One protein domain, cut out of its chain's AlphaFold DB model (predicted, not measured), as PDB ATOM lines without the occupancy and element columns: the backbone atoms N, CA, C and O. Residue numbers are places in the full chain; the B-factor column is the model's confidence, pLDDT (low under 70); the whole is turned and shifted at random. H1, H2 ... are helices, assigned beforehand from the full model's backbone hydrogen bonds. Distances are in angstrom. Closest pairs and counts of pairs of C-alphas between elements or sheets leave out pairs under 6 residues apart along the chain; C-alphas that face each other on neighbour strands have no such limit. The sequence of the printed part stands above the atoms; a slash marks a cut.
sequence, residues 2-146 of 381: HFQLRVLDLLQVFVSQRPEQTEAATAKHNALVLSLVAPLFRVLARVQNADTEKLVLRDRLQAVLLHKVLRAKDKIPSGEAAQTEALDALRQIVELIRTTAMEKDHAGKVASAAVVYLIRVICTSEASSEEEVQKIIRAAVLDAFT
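Overview. This is residues 2 to 146 of the 381 residues of an uncharacterized protein of Phytophthora fragariae (UniProt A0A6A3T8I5). A flat slab of roughly aligned helices has the pair H5 and H6 in its middle; H3 and H4 pack beside them, and H1 and H7 make opposite edges. H2 packs on the first part of H5, and residues 20 to 25, of which 23 to 25 belong to H2, stick out. The printed part has 145 residues with seven named helices, H1 to H7 in chain order, and no named strand: all helix, with H1 to H6 a bundle, helices side by side. It is compact, with a radius of gyration of the C-alphas of 15.4 A and spans of 48, 47 and 21 A.

Along the chain. The longest helix, H5, is residues 80 to 99, 28.7 A, with C-alpha 80 at (-101.539, -81.987, -136.136). H6 is 104 to 122, 25.4 A; H7 is 130 to 146, 23.5 A, ending at C-alpha 146 (-70.867, -87.415, -124.331). H1 is 2 to 16, beginning at C-alpha 2 (-80.961, -80.130, -165.711); H2 is 23 to 35, H3 37 to 47, H4 55 to 69.

Arrangement. H5 and H6, both hubs, form a hairpin at a shallow tilt of 32 degrees; their closest C-alphas, Gln 83 and Ile 122, are 4.5 A apart. H5 touches H2 with residues 81 to 89 alone, closest C-alphas Ala 82 and Ala 31, 4.6 A. H3 touches H5 at C-alphas Ala 38 and Ala 89, their closest, 5.0 A. H4 touches H1, the same way at 12 degrees, a shallow tilt, closest C-alphas Val 64 and Gln 12, 6.3 A. H1 and H7 are apart. Every O i to N i+4 pair is within hydrogen-bond range in H1, H2, H3, H4, H5 and H7; in H6, 13 of 15.

Size, cuts and confidence. The farthest C-alphas, Gln 21 and Thr 146, are 49.1 A apart. The printed part has no cut and no long link. Residues 20 to 21, 72 to 74 and 126 to 128 have pLDDT under 70.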
ATOM      1  N   HIS A   2     -79.907 -81.102-165.326       85.62
ATOM      2  CA  HIS A   2     -80.961 -80.130-165.711       85.62
ATOM      3  C   HIS A   2     -82.373 -80.447-165.187       85.62
ATOM      4  O   HIS A   2     -83.017 -79.566-164.626       85.62
ATOM      5  N   PHE A   3     -82.825 -81.703-165.280       91.06
ATOM      6  CA  PHE A   3     -84.112 -82.127-164.714       91.06
ATOM      7  C   PHE A   3     -84.212 -81.871-163.198       91.06
ATOM      8  O   PHE A   3     -85.204 -81.324-162.733       91.06
ATOM      9  N   GLN A   4     -83.164 -82.183-162.428       90.31
ATOM     10  CA  GLN A   4     -83.130 -81.964-160.975       90.31
ATOM     11  C   GLN A   4     -83.184 -80.470-160.627       90.31
ATOM     12  O   GLN A   4     -83.904 -80.083-159.713       90.31
ATOM     13  N   LEU A   5     -82.470 -79.622-161.379       91.00
ATOM     14  CA  LEU A   5     -82.551 -78.166-161.218       91.00
ATOM     15  C   LEU A   5     -83.961 -77.652-161.543       91.00
ATOM     16  O   LEU A   5     -84.514 -76.876-160.769       91.00
ATOM     17  N   ARG A   6     -84.589 -78.153-162.615       93.69
ATOM     18  CA  ARG A   6     -85.964 -77.783-162.971       93.69
ATOM     19  C   ARG A   6     -86.980 -78.218-161.912       93.69
ATOM     20  O   ARG A   6     -87.885 -77.449-161.604       93.69
ATOM     21  N   VAL A   7     -86.812 -79.404-161.322       93.69
ATOM     22  CA  VAL A   7     -87.614 -79.855-160.173       93.69
ATOM     23  C   VAL A   7     -87.422 -78.917-158.978       93.69
ATOM     24  O   VAL A   7     -88.408 -78.534-158.359       93.69
ATOM     25  N   LEU A   8     -86.197 -78.472-158.677       93.12
ATOM     26  CA  LEU A   8     -85.955 -77.512-157.591       93.12
ATOM     27  C   LEU A   8     -86.575 -76.139-157.848       93.12
ATOM     28  O   LEU A   8     -87.067 -75.525-156.906       93.12
ATOM     29  N   ASP A   9     -86.603 -75.669-159.095       92.38
ATOM     30  CA  ASP A   9     -87.301 -74.430-159.448       92.38
ATOM     31  C   ASP A   9     -88.819 -74.567-159.262       92.38
ATOM     32  O   ASP A   9     -89.450 -73.673-158.700       92.38
ATOM     33  N   LEU A  10     -89.406 -75.702-159.660       94.00
ATOM     34  CA  LEU A  10     -90.827 -75.994-159.436       94.00
ATOM     35  C   LEU A  10     -91.158 -76.121-157.941       94.00
ATOM     36  O   LEU A  10     -92.145 -75.546-157.488       94.00
ATOM     37  N   LEU A  11     -90.308 -76.790-157.153       92.62
ATOM     38  CA  LEU A  11     -90.446 -76.856-155.694       92.62
ATOM     39  C   LEU A  11     -90.294 -75.473-155.048       92.62
ATOM     40  O   LEU A  11     -91.054 -75.136-154.146       92.62
ATOM     41  N   GLN A  12     -89.366 -74.636-155.522       91.62
ATOM     42  CA  GLN A  12     -89.228 -73.256-155.056       91.62
ATOM     43  C   GLN A  12     -90.494 -72.433-155.335       91.62
ATOM     44  O   GLN A  12     -90.879 -71.632-154.479       91.62
ATOM     45  N   VAL A  13     -91.120 -72.603-156.505       91.56
ATOM     46  CA  VAL A  13     -92.396 -71.953-156.843       91.56
ATOM     47  C   VAL A  13     -93.501 -72.462-155.923       91.56
ATOM     48  O   VAL A  13     -94.105 -71.640-155.239       91.56
ATOM     49  N   PHE A  14     -93.683 -73.783-155.815       90.75
ATOM     50  CA  PHE A  14     -94.673 -74.409-154.931       90.75
ATOM     51  C   PHE A  14     -94.553 -73.883-153.497       90.75
ATOM     52  O   PHE A  14     -95.469 -73.238-153.010       90.75
ATOM     53  N   VAL A  15     -93.386 -74.030-152.860       89.38
ATOM     54  CA  VAL A  15     -93.101 -73.576-151.481       89.38
ATOM     55  C   VAL A  15     -93.237 -72.045-151.311       89.38
ATOM     56  O   VAL A  15     -93.289 -71.531-150.193       89.38
ATOM     57  N   SER A  16     -93.257 -71.270-152.401       86.31
ATOM     58  CA  SER A  16     -93.480 -69.818-152.347       86.31
ATOM     59  C   SER A  16     -94.936 -69.405-152.558       86.31
ATOM     60  O   SER A  16     -95.287 -68.295-152.162       86.31
ATOM     61  N   GLN A  17     -95.766 -70.264-153.148       83.25
ATOM     62  CA  GLN A  17     -97.191 -70.032-153.372       83.25
ATOM     63  C   GLN A  17     -97.989 -70.503-152.153       83.25
ATOM     64  O   GLN A  17     -98.275 -71.690-152.004       83.25
ATOM     65  N   ARG A  18     -98.381 -69.568-151.279       70.94
ATOM     66  CA  ARG A  18     -99.355 -69.879-150.228       70.94
ATOM     67  C   ARG A  18    -100.754 -69.994-150.847       70.94
ATOM     68  O   ARG A  18    -101.125 -69.102-151.606       70.94
ATOM     69  N   PRO A  19    -101.547 -71.031-150.531       70.94
ATOM     70  CA  PRO A  19    -102.930 -71.107-150.987       70.94
ATOM     71  C   PRO A  19    -103.783 -70.065-150.257       70.94
ATOM     72  O   PRO A  19    -104.069 -70.217-149.075       70.94
ATOM     73  N   GLU A  20    -104.223 -69.023-150.957       67.19
ATOM     74  CA  GLU A  20    -105.034 -67.941-150.364       67.19
ATOM     75  C   GLU A  20    -106.510 -68.332-150.141       67.19
ATOM     76  O   GLU A  20    -107.275 -67.571-149.563       67.19
ATOM     77  N   GLN A  21    -106.924 -69.521-150.595       68.94
ATOM     78  CA  GLN A  21    -108.340 -69.875-150.741       68.94
ATOM     79  C   GLN A  21    -109.009 -70.422-149.468       68.94
ATOM     80  O   GLN A  21    -110.181 -70.136-149.248       68.94
ATOM     81  N   THR A  22    -108.320 -71.220-148.637       85.12
ATOM     82  CA  THR A  22    -108.870 -71.746-147.364       85.12
ATOM     83  C   THR A  22    -107.780 -72.076-146.337       85.12
ATOM     84  O   THR A  22    -106.632 -72.380-146.688       85.12
ATOM     85  N   GLU A  23    -108.152 -72.115-145.052       84.25
ATOM     86  CA  GLU A  23    -107.278 -72.612-143.978       84.25
ATOM     87  C   GLU A  23    -106.897 -74.086-144.177       84.25
ATOM     88  O   GLU A  23    -105.735 -74.447-144.005       84.25
ATOM     89  N   ALA A  24    -107.836 -74.928-144.623       86.44
ATOM     90  CA  ALA A  24    -107.584 -76.342-144.904       86.44
ATOM     91  C   ALA A  24    -106.554 -76.540-146.034       86.44
ATOM     92  O   ALA A  24    -105.640 -77.361-145.910       86.44
ATOM     93  N   ALA A  25    -106.641 -75.749-147.112       87.81
ATOM     94  CA  ALA A  25    -105.635 -75.749-148.173       87.81
ATOM     95  C   ALA A  25    -104.269 -75.271-147.656       87.81
ATOM     96  O   ALA A  25    -103.248 -75.884-147.973       87.81
ATOM     97  N   THR A  26    -104.245 -74.236-146.808       87.44
ATOM     98  CA  THR A  26    -103.019 -73.744-146.156       87.44
ATOM     99  C   THR A  26    -102.383 -74.807-145.254       87.44
ATOM    100  O   THR A  26    -101.176 -75.032-145.332       87.44
ATOM    101  N   ALA A  27    -103.171 -75.508-144.436       87.88
ATOM    102  CA  ALA A  27    -102.694 -76.579-143.563       87.88
ATOM    103  C   ALA A  27    -102.105 -77.749-144.370       87.88
ATOM    104  O   ALA A  27    -100.982 -78.180-144.099       87.88
ATOM    105  N   LYS A  28    -102.810 -78.198-145.420       90.06
ATOM    106  CA  LYS A  28    -102.332 -79.246-146.336       90.06
ATOM    107  C   LYS A  28    -101.050 -78.833-147.062       90.06
ATOM    108  O   LYS A  28    -100.121 -79.630-147.163       90.06
ATOM    109  N   HIS A  29    -100.973 -77.591-147.536       90.62
ATOM    110  CA  HIS A  29     -99.764 -77.052-148.156       90.62
ATOM    111  C   HIS A  29     -98.585 -77.043-147.177       90.62
ATOM    112  O   HIS A  29     -97.520 -77.552-147.509       90.62
ATOM    113  N   ASN A  30     -98.779 -76.547-145.953       89.88
ATOM    114  CA  ASN A  30     -97.727 -76.512-144.939       89.88
ATOM    115  C   ASN A  30     -97.204 -77.916-144.583       89.88
ATOM    116  O   ASN A  30     -95.993 -78.094-144.475       89.88
ATOM    117  N   ALA A  31     -98.089 -78.911-144.451       92.06
ATOM    118  CA  ALA A  31     -97.701 -80.308-144.239       92.06
ATOM    119  C   ALA A  31     -96.847 -80.844-145.409       92.06
ATOM    120  O   ALA A  31     -95.765 -81.382-145.188       92.06
ATOM    121  N   LEU A  32     -97.258 -80.589-146.659       92.81
ATOM    122  CA  LEU A  32     -96.478 -80.950-147.853       92.81
ATOM    123  C   LEU A  32     -95.127 -80.217-147.941       92.81
ATOM    124  O   LEU A  32     -94.153 -80.780-148.427       92.81
ATOM    125  N   VAL A  33     -95.026 -78.970-147.475       93.00
ATOM    126  CA  VAL A  33     -93.741 -78.250-147.408       93.00
ATOM    127  C   VAL A  33     -92.809 -78.863-146.355       93.00
ATOM    128  O   VAL A  33     -91.595 -78.889-146.556       93.00
ATOM    129  N   LEU A  34     -93.357 -79.386-145.254       94.19
ATOM    130  CA  LEU A  34     -92.593 -80.052-144.196       94.19
ATOM    131  C   LEU A  34     -92.106 -81.445-144.617       94.19
ATOM    132  O   LEU A  34     -90.936 -81.762-144.390       94.19
ATOM    133  N   SER A  35     -92.931 -82.221-145.325       94.88
ATOM    134  CA  SER A  35     -92.546 -83.548-145.833       94.88
ATOM    135  C   SER A  35     -91.389 -83.495-146.847       94.88
ATOM    136  O   SER A  35     -90.622 -84.449-146.980       94.88
ATOM    137  N   LEU A  36     -91.169 -82.346-147.504       95.12
ATOM    138  CA  LEU A  36     -90.013 -82.102-148.378       95.12
ATOM    139  C   LEU A  36     -88.680 -81.921-147.627       95.12
ATOM    140  O   LEU A  36     -87.624 -82.090-148.244       95.12
ATOM    141  N   VAL A  37     -88.680 -81.581-146.330       96.69
ATOM    142  CA  VAL A  37     -87.453 -81.187-145.607       96.69
ATOM    143  C   VAL A  37     -86.442 -82.336-145.557       96.69
ATOM    144  O   VAL A  37     -85.297 -82.161-145.979       96.69
ATOM    145  N   ALA A  38     -86.846 -83.516-145.075       97.25
ATOM    146  CA  ALA A  38     -85.939 -84.657-144.930       97.25
ATOM    147  C   ALA A  38     -85.460 -85.242-146.280       97.25
ATOM    148  O   ALA A  38     -84.254 -85.470-146.416       97.25
ATOM    149  N   PRO A  39     -86.312 -85.428-147.313       96.75
ATOM    150  CA  PRO A  39     -85.867 -85.815-148.652       96.75
ATOM    151  C   PRO A  39     -84.853 -84.840-149.263       96.75
ATOM    152  O   PRO A  39     -83.790 -85.274-149.709       96.75
ATOM    153  N   LEU A  40     -85.125 -83.529-149.243       96.25
ATOM    154  CA  LEU A  40     -84.212 -82.528-149.806       96.25
ATOM    155  C   LEU A  40     -82.895 -82.455-149.020       96.25
ATOM    156  O   LEU A  40     -81.824 -82.378-149.628       96.25
ATOM    157  N   PHE A  41     -82.945 -82.543-147.687       97.25
ATOM    158  CA  PHE A  41     -81.744 -82.590-146.851       97.25
ATOM    159  C   PHE A  41     -80.905 -83.853-147.114       97.25
ATOM    160  O   PHE A  41     -79.682 -83.768-147.230       97.25
ATOM    161  N   ARG A  42     -81.548 -85.012-147.312       96.75
ATOM    162  CA  ARG A  42     -80.882 -86.268-147.697       96.75
ATOM    163  C   ARG A  42     -80.187 -86.169-149.056       96.75
ATOM    164  O   ARG A  42     -79.099 -86.721-149.210       96.75
ATOM    165  N   VAL A  43     -80.768 -85.462-150.029       94.62
ATOM    166  CA  VAL A  43     -80.087 -85.187-151.307       94.62
ATOM    167  C   VAL A  43     -78.900 -84.244-151.089       94.62
ATOM    168  O   VAL A  43     -77.810 -84.554-151.565       94.62
ATOM    169  N   LEU A  44     -79.062 -83.158-150.323       95.12
ATOM    170  CA  LEU A  44     -77.972 -82.222-150.014       95.12
ATOM    171  C   LEU A  44     -76.773 -82.922-149.348       95.12
ATOM    172  O   LEU A  44     -75.641 -82.732-149.783       95.12
ATOM    173  N   ALA A  45     -77.014 -83.790-148.361       93.75
ATOM    174  CA  ALA A  45     -75.970 -84.568-147.688       93.75
ATOM    175  C   ALA A  45     -75.203 -85.521-148.630       93.75
ATOM    176  O   ALA A  45     -74.042 -85.837-148.376       93.75
ATOM    177  N   ARG A  46     -75.819 -85.963-149.736       92.00
ATOM    178  CA  ARG A  46     -75.154 -86.775-150.772       92.00
ATOM    179  C   ARG A  46     -74.340 -85.940-151.763       92.00
ATOM    180  O   ARG A  46     -73.399 -86.470-152.340       92.00
ATOM    181  N   VAL A  47     -74.691 -84.666-151.974       91.56
ATOM    182  CA  VAL A  47     -74.034 -83.786-152.966       91.56
ATOM    183  C   VAL A  47     -73.166 -82.674-152.359       91.56
ATOM    184  O   VAL A  47     -72.661 -81.834-153.093       91.56
ATOM    185  N   GLN A  48     -72.975 -82.649-151.038       86.81
ATOM    186  CA  GLN A  48     -72.144 -81.645-150.354       86.81
ATOM    187  C   GLN A  48     -70.683 -81.645-150.846       86.81
ATOM    188  O   GLN A  48     -70.193 -80.614-151.298       86.81
ATOM    189  N   ASN A  49     -70.055 -82.827-150.889       83.12
ATOM    190  CA  ASN A  49     -68.666 -83.038-151.318       83.12
ATOM    191  C   ASN A  49     -68.537 -83.222-152.842       83.12
ATOM    192  O   ASN A  49     -67.598 -83.866-153.306       83.12
ATOM    193  N   ALA A  50     -69.532 -82.791-153.617       75.69
ATOM    194  CA  ALA A  50     -69.616 -83.169-155.015       75.69
ATOM    195  C   ALA A  50     -68.717 -82.318-155.922       75.69
ATOM    196  O   ALA A  50     -68.531 -81.118-155.716       75.69
ATOM    197  N   ASP A  51     -68.214 -82.985-156.956       78.12
ATOM    198  CA  ASP A  51     -67.412 -82.482-158.070       78.12
ATOM    199  C   ASP A  51     -67.993 -81.198-158.703       78.12
ATOM    200  O   ASP A  51     -69.183 -80.894-158.577       78.12
ATOM    201  N   THR A  52     -67.153 -80.446-159.427       75.88
ATOM    202  CA  THR A  52     -67.478 -79.127-160.010       75.88
ATOM    203  C   THR A  52     -68.798 -79.086-160.783       75.88
ATOM    204  O   THR A  52     -69.509 -78.083-160.729       75.88
ATOM    205  N   GLU A  53     -69.175 -80.184-161.440       73.69
ATOM    206  CA  GLU A  53     -70.438 -80.330-162.172       73.69
ATOM    207  C   GLU A  53     -71.695 -80.265-161.287       73.69
ATOM    208  O   GLU A  53     -72.763 -79.876-161.755       73.69
ATOM    209  N   LYS A  54     -71.600 -80.648-160.009       82.94
ATOM    210  CA  LYS A  54     -72.733 -80.772-159.074       82.94
ATOM    211  C   LYS A  54     -72.811 -79.625-158.061       82.94
ATOM    212  O   LYS A  54     -73.815 -79.533-157.349       82.94
ATOM    213  N   LEU A  55     -71.831 -78.715-158.037       87.56
ATOM    214  CA  LEU A  55     -71.826 -77.525-157.169       87.56
ATOM    215  C   LEU A  55     -73.118 -76.706-157.305       87.56
ATOM    216  O   LEU A  55     -73.754 -76.380-156.307       87.56
ATOM    217  N   VAL A  56     -73.574 -76.464-158.539       90.25
ATOM    218  CA  VAL A  56     -74.814 -75.712-158.815       90.25
ATOM    219  C   VAL A  56     -76.038 -76.390-158.185       90.25
ATOM    220  O   VAL A  56     -76.919 -75.715-157.651       90.25
ATOM    221  N   LEU A  57     -76.092 -77.727-158.203       91.56
ATOM    222  CA  LEU A  57     -77.177 -78.493-157.589       91.56
ATOM    223  C   LEU A  57     -77.139 -78.388-156.058       91.56
ATOM    224  O   LEU A  57     -78.177 -78.135-155.447       91.56
ATOM    225  N   ARG A  58     -75.955 -78.534-155.448       93.06
ATOM    226  CA  ARG A  58     -75.735 -78.365-154.001       93.06
ATOM    227  C   ARG A  58     -76.150 -76.970-153.531       93.06
ATOM    228  O   ARG A  58     -76.934 -76.847-152.591       93.06
ATOM    229  N   ASP A  59     -75.673 -75.931-154.208       92.44
ATOM    230  CA  ASP A  59     -75.910 -74.540-153.822       92.44
ATOM    231  C   ASP A  59     -77.392 -74.163-153.995       92.44
ATOM    232  O   ASP A  59     -77.978 -73.506-153.129       92.44
ATOM    233  N   ARG A  60     -78.053 -74.657-155.056       92.81
ATOM    234  CA  ARG A  60     -79.500 -74.478-155.256       92.81
ATOM    235  C   ARG A  60     -80.325 -75.226-154.206       92.81
ATOM    236  O   ARG A  60     -81.256 -74.634-153.663       92.81
ATOM    237  N   LEU A  61     -79.972 -76.472-153.869       94.25
ATOM    238  CA  LEU A  61     -80.599 -77.240-152.779       94.25
ATOM    239  C   LEU A  61     -80.496 -76.506-151.440       94.25
ATOM    240  O   LEU A  61     -81.499 -76.335-150.747       94.25
ATOM    241  N   GLN A  62     -79.295 -76.038-151.095       94.19
ATOM    242  CA  GLN A  62     -79.049 -75.285-149.870       94.19
ATOM    243  C   GLN A  62     -79.860 -73.985-149.830       94.19
ATOM    244  O   GLN A  62     -80.458 -73.677-148.798       94.19
ATOM    245  N   ALA A  63     -79.925 -73.241-150.938       92.94
ATOM    246  CA  ALA A  63     -80.705 -72.010-151.022       92.94
ATOM    247  C   ALA A  63     -82.218 -72.260-150.875       92.94
ATOM    248  O   ALA A  63     -82.886 -71.536-150.134       92.94
ATOM    249  N   VAL A  64     -82.761 -73.296-151.526       93.44
ATOM    250  CA  VAL A  64     -84.179 -73.679-151.392       93.44
ATOM    251  C   VAL A  64     -84.487 -74.098-149.952       93.44
ATOM    252  O   VAL A  64     -85.434 -73.582-149.360       93.44
ATOM    253  N   LEU A  65     -83.659 -74.947-149.339       95.06
ATOM    254  CA  LEU A  65     -83.852 -75.354-147.946       95.06
ATOM    255  C   LEU A  65     -83.779 -74.160-146.983       95.06
ATOM    256  O   LEU A  65     -84.748 -73.905-146.273       95.06
ATOM    257  N   LEU A  66     -82.691 -73.382-146.982       92.62
ATOM    258  CA  LEU A  66     -82.485 -72.292-146.012       92.62
ATOM    259  C   LEU A  66     -83.415 -71.089-146.197       92.62
ATOM    260  O   LEU A  66     -83.732 -70.415-145.218       92.62
ATOM    261  N   HIS A  67     -83.797 -70.762-147.434       89.81
ATOM    262  CA  HIS A  67     -84.474 -69.497-147.740       89.81
ATOM    263  C   HIS A  67     -85.910 -69.661-148.235       89.81
ATOM    264  O   HIS A  67     -86.630 -68.663-148.314       89.81
ATOM    265  N   LYS A  68     -86.344 -70.883-148.576       89.75
ATOM    266  CA  LYS A  68     -87.710 -71.151-149.051       89.75
ATOM    267  C   LYS A  68     -88.467 -72.123-148.158       89.75
ATOM    268  O   LYS A  68     -89.609 -71.809-147.856       89.75
ATOM    269  N   VAL A  69     -87.855 -73.218-147.705       91.00
ATOM    270  CA  VAL A  69     -88.526 -74.230-146.865       91.00
ATOM    271  C   VAL A  69     -88.424 -73.884-145.372       91.00
ATOM    272  O   VAL A  69     -89.434 -73.744-144.691       91.00
ATOM    273  N   LEU A  70     -87.210 -73.674-144.859       91.19
ATOM    274  CA  LEU A  70     -86.915 -73.463-143.432       91.19
ATOM    275  C   LEU A  70     -87.090 -71.992-143.009       91.19
ATOM    276  O   LEU A  70     -86.215 -71.393-142.372       91.19
ATOM    277  N   ARG A  71     -88.201 -71.360-143.409       75.31
ATOM    278  CA  ARG A  71     -88.433 -69.916-143.222       75.31
ATOM    279  C   ARG A  71     -88.695 -69.560-141.764       75.31
ATOM    280  O   ARG A  71     -89.825 -69.362-141.335       75.31
ATOM    281  N   ALA A  72     -87.620 -69.354-141.012       59.69
ATOM    282  CA  ALA A  72     -87.701 -69.001-139.599       59.69
ATOM    283  C   ALA A  72     -88.460 -67.687-139.289       59.69
ATOM    284  O   ALA A  72     -88.806 -67.488-138.122       59.69
ATOM    285  N   LYS A  73     -88.681 -66.816-140.290       61.31
ATOM    286  CA  LYS A  73     -89.369 -65.514-140.187       61.31
ATOM    287  C   LYS A  73     -90.865 -65.542-140.547       61.31
ATOM    288  O   LYS A  73     -91.550 -64.568-140.260       61.31
ATOM    289  N   ASP A  74     -91.353 -66.607-141.179       64.94
ATOM    290  CA  ASP A  74     -92.764 -66.724-141.569       64.94
ATOM    291  C   ASP A  74     -93.607 -67.251-140.386       64.94
ATOM    292  O   ASP A  74     -93.061 -67.784-139.415       64.94
ATOM    293  N   LYS A  75     -94.945 -67.119-140.456       76.19
ATOM    294  CA  LYS A  75     -95.870 -67.739-139.485       76.19
ATOM    295  C   LYS A  75     -95.582 -69.243-139.434       76.19
ATOM    296  O   LYS A  75     -95.673 -69.914-140.459       76.19
ATOM    297  N   ILE A  76     -95.219 -69.745-138.254       86.56
ATOM    298  CA  ILE A  76     -94.873 -71.156-138.052       86.56
ATOM    299  C   ILE A  76     -96.110 -72.011-138.383       86.56
ATOM    300  O   ILE A  76     -97.188 -71.705-137.866       86.56
ATOM    301  N   PRO A  77     -95.986 -73.064-139.214       87.56
ATOM    302  CA  PRO A  77     -97.033 -74.063-139.382       87.56
ATOM    303  C   PRO A  77     -97.547 -74.606-138.046       87.56
ATOM    304  O   PRO A  77     -96.762 -75.002-137.187       87.56
ATOM    305  N   SER A  78     -98.866 -74.649-137.896       84.12
ATOM    306  CA  SER A  78     -99.567 -75.146-136.712       84.12
ATOM    307  C   SER A  78    -100.646 -76.145-137.124       84.12
ATOM    308  O   SER A  78    -101.249 -75.988-138.186       84.12
ATOM    309  N   GLY A  79    -100.918 -77.128-136.267       86.75
ATOM    310  CA  GLY A  79    -101.895 -78.193-136.508       86.75
ATOM    311  C   GLY A  79    -101.241 -79.570-136.622       86.75
ATOM    312  O   GLY A  79    -100.070 -79.688-136.980       86.75
ATOM    313  N   GLU A  80    -102.015 -80.609-136.317       89.38
ATOM    314  CA  GLU A  80    -101.539 -81.987-136.136       89.38
ATOM    315  C   GLU A  80    -100.736 -82.515-137.332       89.38
ATOM    316  O   GLU A  80     -99.601 -82.946-137.160       89.38
ATOM    317  N   ALA A  81    -101.253 -82.384-138.559       91.19
ATOM    318  CA  ALA A  81    -100.547 -82.837-139.762       91.19
ATOM    319  C   ALA A  81     -99.163 -82.175-139.928       91.19
ATOM    320  O   ALA A  81     -98.196 -82.839-140.289       91.19
ATOM    321  N   ALA A  82     -99.040 -80.879-139.616       91.69
ATOM    322  CA  ALA A  82     -97.756 -80.183-139.666       91.69
ATOM    323  C   ALA A  82     -96.803 -80.653-138.553       91.69
ATOM    324  O   ALA A  82     -95.604 -80.778-138.784       91.69
ATOM    325  N   GLN A  83     -97.320 -80.944-137.357       92.56
ATOM    326  CA  GLN A  83     -96.519 -81.462-136.245       92.56
ATOM    327  C   GLN A  83     -96.019 -82.886-136.524       92.56
ATOM    328  O   GLN A  83     -94.838 -83.154-136.315       92.56
ATOM    329  N   THR A  84     -96.865 -83.760-137.075       93.44
ATOM    330  CA  THR A  84     -96.515 -85.136-137.470       93.44
ATOM    331  C   THR A  84     -95.442 -85.161-138.559       93.44
ATOM    332  O   THR A  84     -94.410 -85.809-138.377       93.44
ATOM    333  N   GLU A  85     -95.621 -84.401-139.646       95.38
ATOM    334  CA  GLU A  85     -94.617 -84.275-140.717       95.38
ATOM    335  C   GLU A  85     -93.301 -83.676-140.200       95.38
ATOM    336  O   GLU A  85     -92.212 -84.138-140.544       95.38
ATOM    337  N   ALA A  86     -93.373 -82.671-139.319       95.38
ATOM    338  CA  ALA A  86     -92.177 -82.080-138.733       95.38
ATOM    339  C   ALA A  86     -91.438 -83.044-137.790       95.38
ATOM    340  O   ALA A  86     -90.205 -83.037-137.758       95.38
ATOM    341  N   LEU A  87     -92.167 -83.876-137.041       95.62
ATOM    342  CA  LEU A  87     -91.610 -84.883-136.141       95.62
ATOM    343  C   LEU A  87     -90.938 -86.023-136.914       95.62
ATOM    344  O   LEU A  87     -89.825 -86.417-136.560       95.62
ATOM    345  N   ASP A  88     -91.557 -86.518-137.988       96.38
ATOM    346  CA  ASP A  88     -90.931 -87.525-138.847       96.38
ATOM    347  C   ASP A  88     -89.687 -86.971-139.560       96.38
ATOM    348  O   ASP A  88     -88.603 -87.562-139.486       96.38
ATOM    349  N   ALA A  89     -89.786 -85.767-140.136       97.50
ATOM    350  CA  ALA A  89     -88.635 -85.092-140.725       97.50
ATOM    351  C   ALA A  89     -87.502 -84.889-139.700       97.50
ATOM    352  O   ALA A  89     -86.332 -85.083-140.038       97.50
ATOM    353  N   LEU A  90     -87.824 -84.561-138.442       97.69
ATOM    354  CA  LEU A  90     -86.836 -84.420-137.370       97.69
ATOM    355  C   LEU A  90     -86.144 -85.757-137.068       97.69
ATOM    356  O   LEU A  90     -84.914 -85.782-137.014       97.69
ATOM    357  N   ARG A  91     -86.891 -86.866-136.939       97.25
ATOM    358  CA  ARG A  91     -86.315 -88.216-136.754       97.25
ATOM    359  C   ARG A  91     -85.341 -88.559-137.884       97.25
ATOM    360  O   ARG A  91     -84.185 -88.893-137.618       97.25
ATOM    361  N   GLN A  92     -85.773 -88.403-139.139       97.69
ATOM    362  CA  GLN A  92     -84.949 -88.701-140.315       97.69
ATOM    363  C   GLN A  92     -83.672 -87.843-140.384       97.69
ATOM    364  O   GLN A  92     -82.608 -88.344-140.753       97.69
ATOM    365  N   ILE A  93     -83.760 -86.554-140.043       97.56
ATOM    366  CA  ILE A  93     -82.624 -85.621-140.099       97.56
ATOM    367  C   ILE A  93     -81.633 -85.883-138.967       97.56
ATOM    368  O   ILE A  93     -80.431 -85.921-139.224       97.56
ATOM    369  N   VAL A  94     -82.107 -86.098-137.736       96.69
ATOM    370  CA  VAL A  94     -81.241 -86.390-136.581       96.69
ATOM    371  C   VAL A  94     -80.458 -87.685-136.804       96.69
ATOM    372  O   VAL A  94     -79.253 -87.717-136.541       96.69
ATOM    373  N   GLU A  95     -81.089 -88.720-137.361       95.75
ATOM    374  CA  GLU A  95     -80.391 -89.969-137.673       95.75
ATOM    375  C   GLU A  95     -79.402 -89.817-138.839       95.75
ATOM    376  O   GLU A  95     -78.280 -90.325-138.778       95.75
ATOM    377  N   LEU A  96     -79.741 -89.030-139.868       96.12
ATOM    378  CA  LEU A  96     -78.805 -88.738-140.956       96.12
ATOM    379  C   LEU A  96     -77.582 -87.934-140.474       96.12
ATOM    380  O   LEU A  96     -76.463 -88.207-140.905       96.12
ATOM    381  N   ILE A  97     -77.768 -86.984-139.553       95.62
ATOM    382  CA  ILE A  97     -76.680 -86.232-138.903       95.62
ATOM    383  C   ILE A  97     -75.765 -87.170-138.101       95.62
ATOM    384  O   ILE A  97     -74.544 -87.045-138.170       95.62
ATOM    385  N   ARG A  98     -76.333 -88.121-137.349       92.69
ATOM    386  CA  ARG A  98     -75.566 -89.106-136.564       92.69
ATOM    387  C   ARG A  98     -74.730 -90.027-137.460       92.69
ATOM    388  O   ARG A  98     -73.566 -90.289-137.159       92.69
ATOM    389  N   THR A  99     -75.295 -90.481-138.576       92.81
ATOM    390  CA  THR A  99     -74.693 -91.505-139.455       92.81
ATOM    391  C   THR A  99     -73.814 -90.955-140.576       92.81
ATOM    392  O   THR A  99     -72.915 -91.656-141.042       92.81
ATOM    393  N   THR A 100     -73.986 -89.692-140.983       92.69
ATOM    394  CA  THR A 100     -73.286 -89.082-142.132       92.69
ATOM    395  C   THR A 100     -72.522 -87.825-141.713       92.69
ATOM    396  O   THR A 100     -73.028 -86.998-140.962       92.69
ATOM    397  N   ALA A 101     -71.272 -87.675-142.162       91.00
ATOM    398  CA  ALA A 101     -70.493 -86.467-141.895       91.00
ATOM    399  C   ALA A 101     -71.071 -85.285-142.689       91.00
ATOM    400  O   ALA A 101     -71.369 -85.428-143.873       91.00
ATOM    401  N   MET A 102     -71.228 -84.129-142.040       92.12
ATOM    402  CA  MET A 102     -71.803 -82.929-142.653       92.12
ATOM    403  C   MET A 102     -70.752 -81.830-142.779       92.12
ATOM    404  O   MET A 102     -70.136 -81.429-141.791       92.12
ATOM    405  N   GLU A 103     -70.580 -81.311-143.987       90.88
ATOM    406  CA  GLU A 103     -69.724 -80.169-144.258       90.88
ATOM    407  C   GLU A 103     -70.337 -78.904-143.650       90.88
ATOM    408  O   GLU A 103     -71.500 -78.569-143.893       90.88
ATOM    409  N   LYS A 104     -69.543 -78.204-142.837       88.31
ATOM    410  CA  LYS A 104     -69.994 -77.133-141.942       88.31
ATOM    411  C   LYS A 104     -70.800 -76.039-142.649       88.31
ATOM    412  O   LYS A 104     -71.873 -75.678-142.170       88.31
ATOM    413  N   ASP A 105     -70.295 -75.527-143.767       88.44
ATOM    414  CA  ASP A 105     -70.862 -74.348-144.435       88.44
ATOM    415  C   ASP A 105     -71.979 -74.698-145.439       88.44
ATOM    416  O   ASP A 105     -72.795 -73.837-145.792       88.44
ATOM    417  N   HIS A 106     -72.085 -75.983-145.798       89.00
ATOM    418  CA  HIS A 106     -73.125 -76.548-146.652       89.00
ATOM    419  C   HIS A 106     -74.156 -77.334-145.825       89.00
ATOM    420  O   HIS A 106     -75.021 -76.721-145.188       89.00
ATOM    421  N   ALA A 107     -74.102 -78.671-145.798       91.19
ATOM    422  CA  ALA A 107     -75.131 -79.479-145.139       91.19
ATOM    423  C   ALA A 107     -75.216 -79.238-143.619       91.19
ATOM    424  O   ALA A 107     -76.316 -79.220-143.078       91.19
ATOM    425  N   GLY A 108     -74.105 -78.970-142.926       92.75
ATOM    426  CA  GLY A 108     -74.087 -78.700-141.480       92.75
ATOM    427  C   GLY A 108     -74.872 -77.440-141.091       92.75
ATOM    428  O   GLY A 108     -75.618 -77.438-140.108       92.75
ATOM    429  N   LYS A 109     -74.791 -76.388-141.909       92.81
ATOM    430  CA  LYS A 109     -75.586 -75.162-141.752       92.81
ATOM    431  C   LYS A 109     -77.081 -75.422-141.951       92.81
ATOM    432  O   LYS A 109     -77.899 -74.901-141.194       92.81
ATOM    433  N   VAL A 110     -77.440 -76.242-142.943       94.94
ATOM    434  CA  VAL A 110     -78.842 -76.618-143.199       94.94
ATOM    435  C   VAL A 110     -79.390 -77.528-142.107       94.94
ATOM    436  O   VAL A 110     -80.503 -77.296-141.647       94.94
ATOM    437  N   ALA A 111     -78.597 -78.491-141.636       95.38
ATOM    438  CA  ALA A 111     -78.926 -79.364-140.515       95.38
ATOM    439  C   ALA A 111     -79.327 -78.549-139.280       95.38
ATOM    440  O   ALA A 111     -80.372 -78.805-138.684       95.38
ATOM    441  N   SER A 112     -78.541 -77.520-138.943       93.94
ATOM    442  CA  SER A 112     -78.823 -76.679-137.780       93.94
ATOM    443  C   SER A 112     -80.129 -75.900-137.914       93.94
ATOM    444  O   SER A 112     -80.982 -75.960-137.028       93.94
ATOM    445  N   ALA A 113     -80.329 -75.236-139.057       94.38
ATOM    446  CA  ALA A 113     -81.566 -74.515-139.337       94.38
ATOM    447  C   ALA A 113     -82.794 -75.447-139.367       94.38
ATOM    448  O   ALA A 113     -83.865 -75.062-138.896       94.38
ATOM    449  N   ALA A 114     -82.642 -76.672-139.886       95.88
ATOM    450  CA  ALA A 114     -83.710 -77.663-139.968       95.88
ATOM    451  C   ALA A 114     -84.134 -78.150-138.581       95.88
ATOM    452  O   ALA A 114     -85.317 -78.084-138.260       95.88
ATOM    453  N   VAL A 115     -83.180 -78.552-137.733       95.88
ATOM    454  CA  VAL A 115     -83.449 -78.960-136.343       95.88
ATOM    455  C   VAL A 115     -84.204 -77.855-135.596       95.88
ATOM    456  O   VAL A 115     -85.257 -78.114-135.019       95.88
ATOM    457  N   VAL A 116     -83.735 -76.603-135.671       94.31
ATOM    458  CA  VAL A 116     -84.395 -75.461-135.011       94.31
ATOM    459  C   VAL A 116     -85.809 -75.225-135.550       94.31
ATOM    460  O   VAL A 116     -86.734 -75.011-134.770       94.31
ATOM    461  N   TYR A 117     -85.996 -75.246-136.873       94.81
ATOM    462  CA  TYR A 117     -87.297 -74.995-137.495       94.81
ATOM    463  C   TYR A 117     -88.319 -76.093-137.174       94.81
ATOM    464  O   TYR A 117     -89.449 -75.780-136.807       94.81
ATOM    465  N   LEU A 118     -87.919 -77.364-137.241       95.31
ATOM    466  CA  LEU A 118     -88.807 -78.497-136.987       95.31
ATOM    467  C   LEU A 118     -89.240 -78.557-135.518       95.31
ATOM    468  O   LEU A 118     -90.434 -78.655-135.255       95.31
ATOM    469  N   ILE A 119     -88.319 -78.376-134.562       94.50
ATOM    470  CA  ILE A 119     -88.679 -78.293-133.132       94.50
ATOM    471  C   ILE A 119     -89.680 -77.153-132.893       94.50
ATOM    472  O   ILE A 119     -90.664 -77.337-132.180       94.50
ATOM    473  N   ARG A 120     -89.475 -75.982-133.517       92.19
ATOM    474  CA  ARG A 120     -90.416 -74.852-133.420       92.19
ATOM    475  C   ARG A 120     -91.811 -75.190-133.942       92.19
ATOM    476  O   ARG A 120     -92.769 -74.735-133.332       92.19
ATOM    477  N   VAL A 121     -91.924 -75.957-135.032       92.50
ATOM    478  CA  VAL A 121     -93.213 -76.423-135.582       92.50
ATOM    479  C   VAL A 121     -93.884 -77.414-134.636       92.50
ATOM    480  O   VAL A 121     -95.052 -77.228-134.297       92.50
ATOM    481  N   ILE A 122     -93.159 -78.432-134.166       92.75
ATOM    482  CA  ILE A 122     -93.738 -79.483-133.316       92.75
ATOM    483  C   ILE A 122     -94.215 -78.895-131.978       92.75
ATOM    484  O   ILE A 122     -95.319 -79.178-131.531       92.75
ATOM    485  N   CYS A 123     -93.431 -77.995-131.382       89.25
ATOM    486  CA  CYS A 123     -93.737 -77.351-130.103       89.25
ATOM    487  C   CYS A 123     -94.726 -76.163-130.193       89.25
ATOM    488  O   CYS A 123     -94.797 -75.377-129.241       89.25
ATOM    489  N   THR A 124     -95.472 -76.014-131.300       85.00
ATOM    490  CA  THR A 124     -96.528 -74.986-131.450       85.00
ATOM    491  C   THR A 124     -97.760 -75.235-130.579       85.00
ATOM    492  O   THR A 124     -98.438 -74.274-130.224       85.00
ATOM    493  N   SER A 125     -98.045 -76.486-130.208       72.00
ATOM    494  CA  SER A 125     -99.034 -76.842-129.182       72.00
ATOM    495  C   SER A 125     -98.403 -77.779-128.146       72.00
ATOM    496  O   SER A 125     -97.359 -78.380-128.397       72.00
ATOM    497  N   GLU A 126     -99.002 -77.865-126.957       60.09
ATOM    498  CA  GLU A 126     -98.399 -78.536-125.789       60.09
ATOM    499  C   GLU A 126     -98.877 -79.992-125.581       60.09
ATOM    500  O   GLU A 126     -98.545 -80.598-124.571       60.09
ATOM    501  N   ALA A 127     -99.688 -80.560-126.488       56.00
ATOM    502  CA  ALA A 127    -100.580 -81.675-126.127       56.00
ATOM    503  C   ALA A 127    -100.210 -83.098-126.610       56.00
ATOM    504  O   ALA A 127    -100.564 -84.045-125.917       56.00
ATOM    505  N   SER A 128     -99.564 -83.295-127.773       59.94
ATOM    506  CA  SER A 128     -99.444 -84.647-128.376       59.94
ATOM    507  C   SER A 128     -98.029 -85.108-128.731       59.94
ATOM    508  O   SER A 128     -97.712 -86.285-128.590       59.94
ATOM    509  N   SER A 129     -97.165 -84.205-129.199       74.12
ATOM    510  CA  SER A 129     -95.855 -84.572-129.771       74.12
ATOM    511  C   SER A 129     -94.657 -84.236-128.874       74.12
ATOM    512  O   SER A 129     -93.513 -84.477-129.261       74.12
ATOM    513  N   GLU A 130     -94.886 -83.666-127.685       78.31
ATOM    514  CA  GLU A 130     -93.799 -83.167-126.837       78.31
ATOM    515  C   GLU A 130     -92.878 -84.290-126.342       78.31
ATOM    516  O   GLU A 130     -91.663 -84.165-126.475       78.31
ATOM    517  N   GLU A 131     -93.416 -85.407-125.840       86.31
ATOM    518  CA  GLU A 131     -92.596 -86.511-125.317       86.31
ATOM    519  C   GLU A 131     -91.621 -87.080-126.356       86.31
ATOM    520  O   GLU A 131     -90.462 -87.358-126.048       86.31
ATOM    521  N   GLU A 132     -92.068 -87.226-127.603       90.75
ATOM    522  CA  GLU A 132     -91.240 -87.731-128.698       90.75
ATOM    523  C   GLU A 132     -90.120 -86.749-129.059       90.75
ATOM    524  O   GLU A 132     -88.970 -87.162-129.234       90.75
ATOM    525  N   VAL A 133     -90.403 -85.441-129.076       92.31
ATOM    526  CA  VAL A 133     -89.355 -84.420-129.225       92.31
ATOM    527  C   VAL A 133     -88.382 -84.473-128.050       92.31
ATOM    528  O   VAL A 133     -87.174 -84.476-128.275       92.31
ATOM    529  N   GLN A 134     -88.865 -84.581-126.810       90.88
ATOM    530  CA  GLN A 134     -88.007 -84.676-125.623       90.88
ATOM    531  C   GLN A 134     -87.069 -85.896-125.697       90.88
ATOM    532  O   GLN A 134     -85.880 -85.763-125.404       90.88
ATOM    533  N   LYS A 135     -87.549 -87.063-126.161       93.44
ATOM    534  CA  LYS A 135     -86.717 -88.262-126.402       93.44
ATOM    535  C   LYS A 135     -85.634 -87.997-127.457       93.44
ATOM    536  O   LYS A 135     -84.454 -88.246-127.197       93.44
ATOM    537  N   ILE A 136     -86.008 -87.439-128.614       95.81
ATOM    538  CA  ILE A 136     -85.077 -87.131-129.717       95.81
ATOM    539  C   ILE A 136     -84.018 -86.109-129.276       95.81
ATOM    540  O   ILE A 136     -82.825 -86.311-129.510       95.81
ATOM    541  N   ILE A 137     -84.426 -85.028-128.607       95.88
ATOM    542  CA  ILE A 137     -83.522 -83.962-128.165       95.88
ATOM    543  C   ILE A 137     -82.633 -84.419-127.009       95.88
ATOM    544  O   ILE A 137     -81.441 -84.110-127.018       95.88
ATOM    545  N   ARG A 138     -83.134 -85.241-126.077       94.62
ATOM    546  CA  ARG A 138     -82.299 -85.895-125.057       94.62
ATOM    547  C   ARG A 138     -81.204 -86.745-125.704       94.62
ATOM    548  O   ARG A 138     -80.035 -86.579-125.361       94.62
ATOM    549  N   ALA A 139     -81.554 -87.590-126.676       94.25
ATOM    550  CA  ALA A 139     -80.583 -88.407-127.405       94.25
ATOM    551  C   ALA A 139     -79.573 -87.557-128.201       94.25
ATOM    552  O   ALA A 139     -78.385 -87.881-128.225       94.25
ATOM    553  N   ALA A 140     -80.013 -86.453-128.813       95.69
ATOM    554  CA  ALA A 140     -79.146 -85.525-129.541       95.69
ATOM    555  C   ALA A 140     -78.180 -84.757-128.624       95.69
ATOM    556  O   ALA A 140     -77.012 -84.596-128.970       95.69
ATOM    557  N   VAL A 141     -78.630 -84.308-127.446       96.19
ATOM    558  CA  VAL A 141     -77.782 -83.644-126.439       96.19
ATOM    559  C   VAL A 141     -76.756 -84.625-125.863       96.19
ATOM    560  O   VAL A 141     -75.576 -84.283-125.768       96.19
ATOM    561  N   LEU A 142     -77.165 -85.861-125.548       93.50
ATOM    562  CA  LEU A 142     -76.242 -86.910-125.106       93.50
ATOM    563  C   LEU A 142     -75.196 -87.221-126.184       93.50
ATOM    564  O   LEU A 142     -74.003 -87.208-125.885       93.50
ATOM    565  N   ASP A 143     -75.598 -87.418-127.443       93.44
ATOM    566  CA  ASP A 143     -74.661 -87.621-128.554       93.44
ATOM    567  C   ASP A 143     -73.673 -86.449-128.662       93.44
ATOM    568  O   ASP A 143     -72.461 -86.656-128.601       93.44
ATOM    569  N   ALA A 144     -74.195 -85.219-128.706       94.88
ATOM    570  CA  ALA A 144     -73.427 -83.997-128.901       94.88
ATOM    571  C   ALA A 144     -72.356 -83.741-127.834       94.88
ATOM    572  O   ALA A 144     -71.328 -83.146-128.165       94.88
ATOM    573  N   PHE A 145     -72.583 -84.137-126.575       95.25
ATOM    574  CA  PHE A 145     -71.700 -83.801-125.448       95.25
ATOM    575  C   PHE A 145     -70.970 -84.983-124.810       95.25
ATOM    576  O   PHE A 145     -69.926 -84.760-124.201       95.25
ATOM    577  N   THR A 146     -71.461 -86.216-124.957       92.00
ATOM    578  CA  THR A 146     -70.867 -87.415-124.331       92.00
ATOM    579  C   THR A 146     -70.059 -88.278-125.312       92.00
ATOM    580  O   THR A 146     -69.353 -89.190-124.888       92.00
TER     581      THR A 146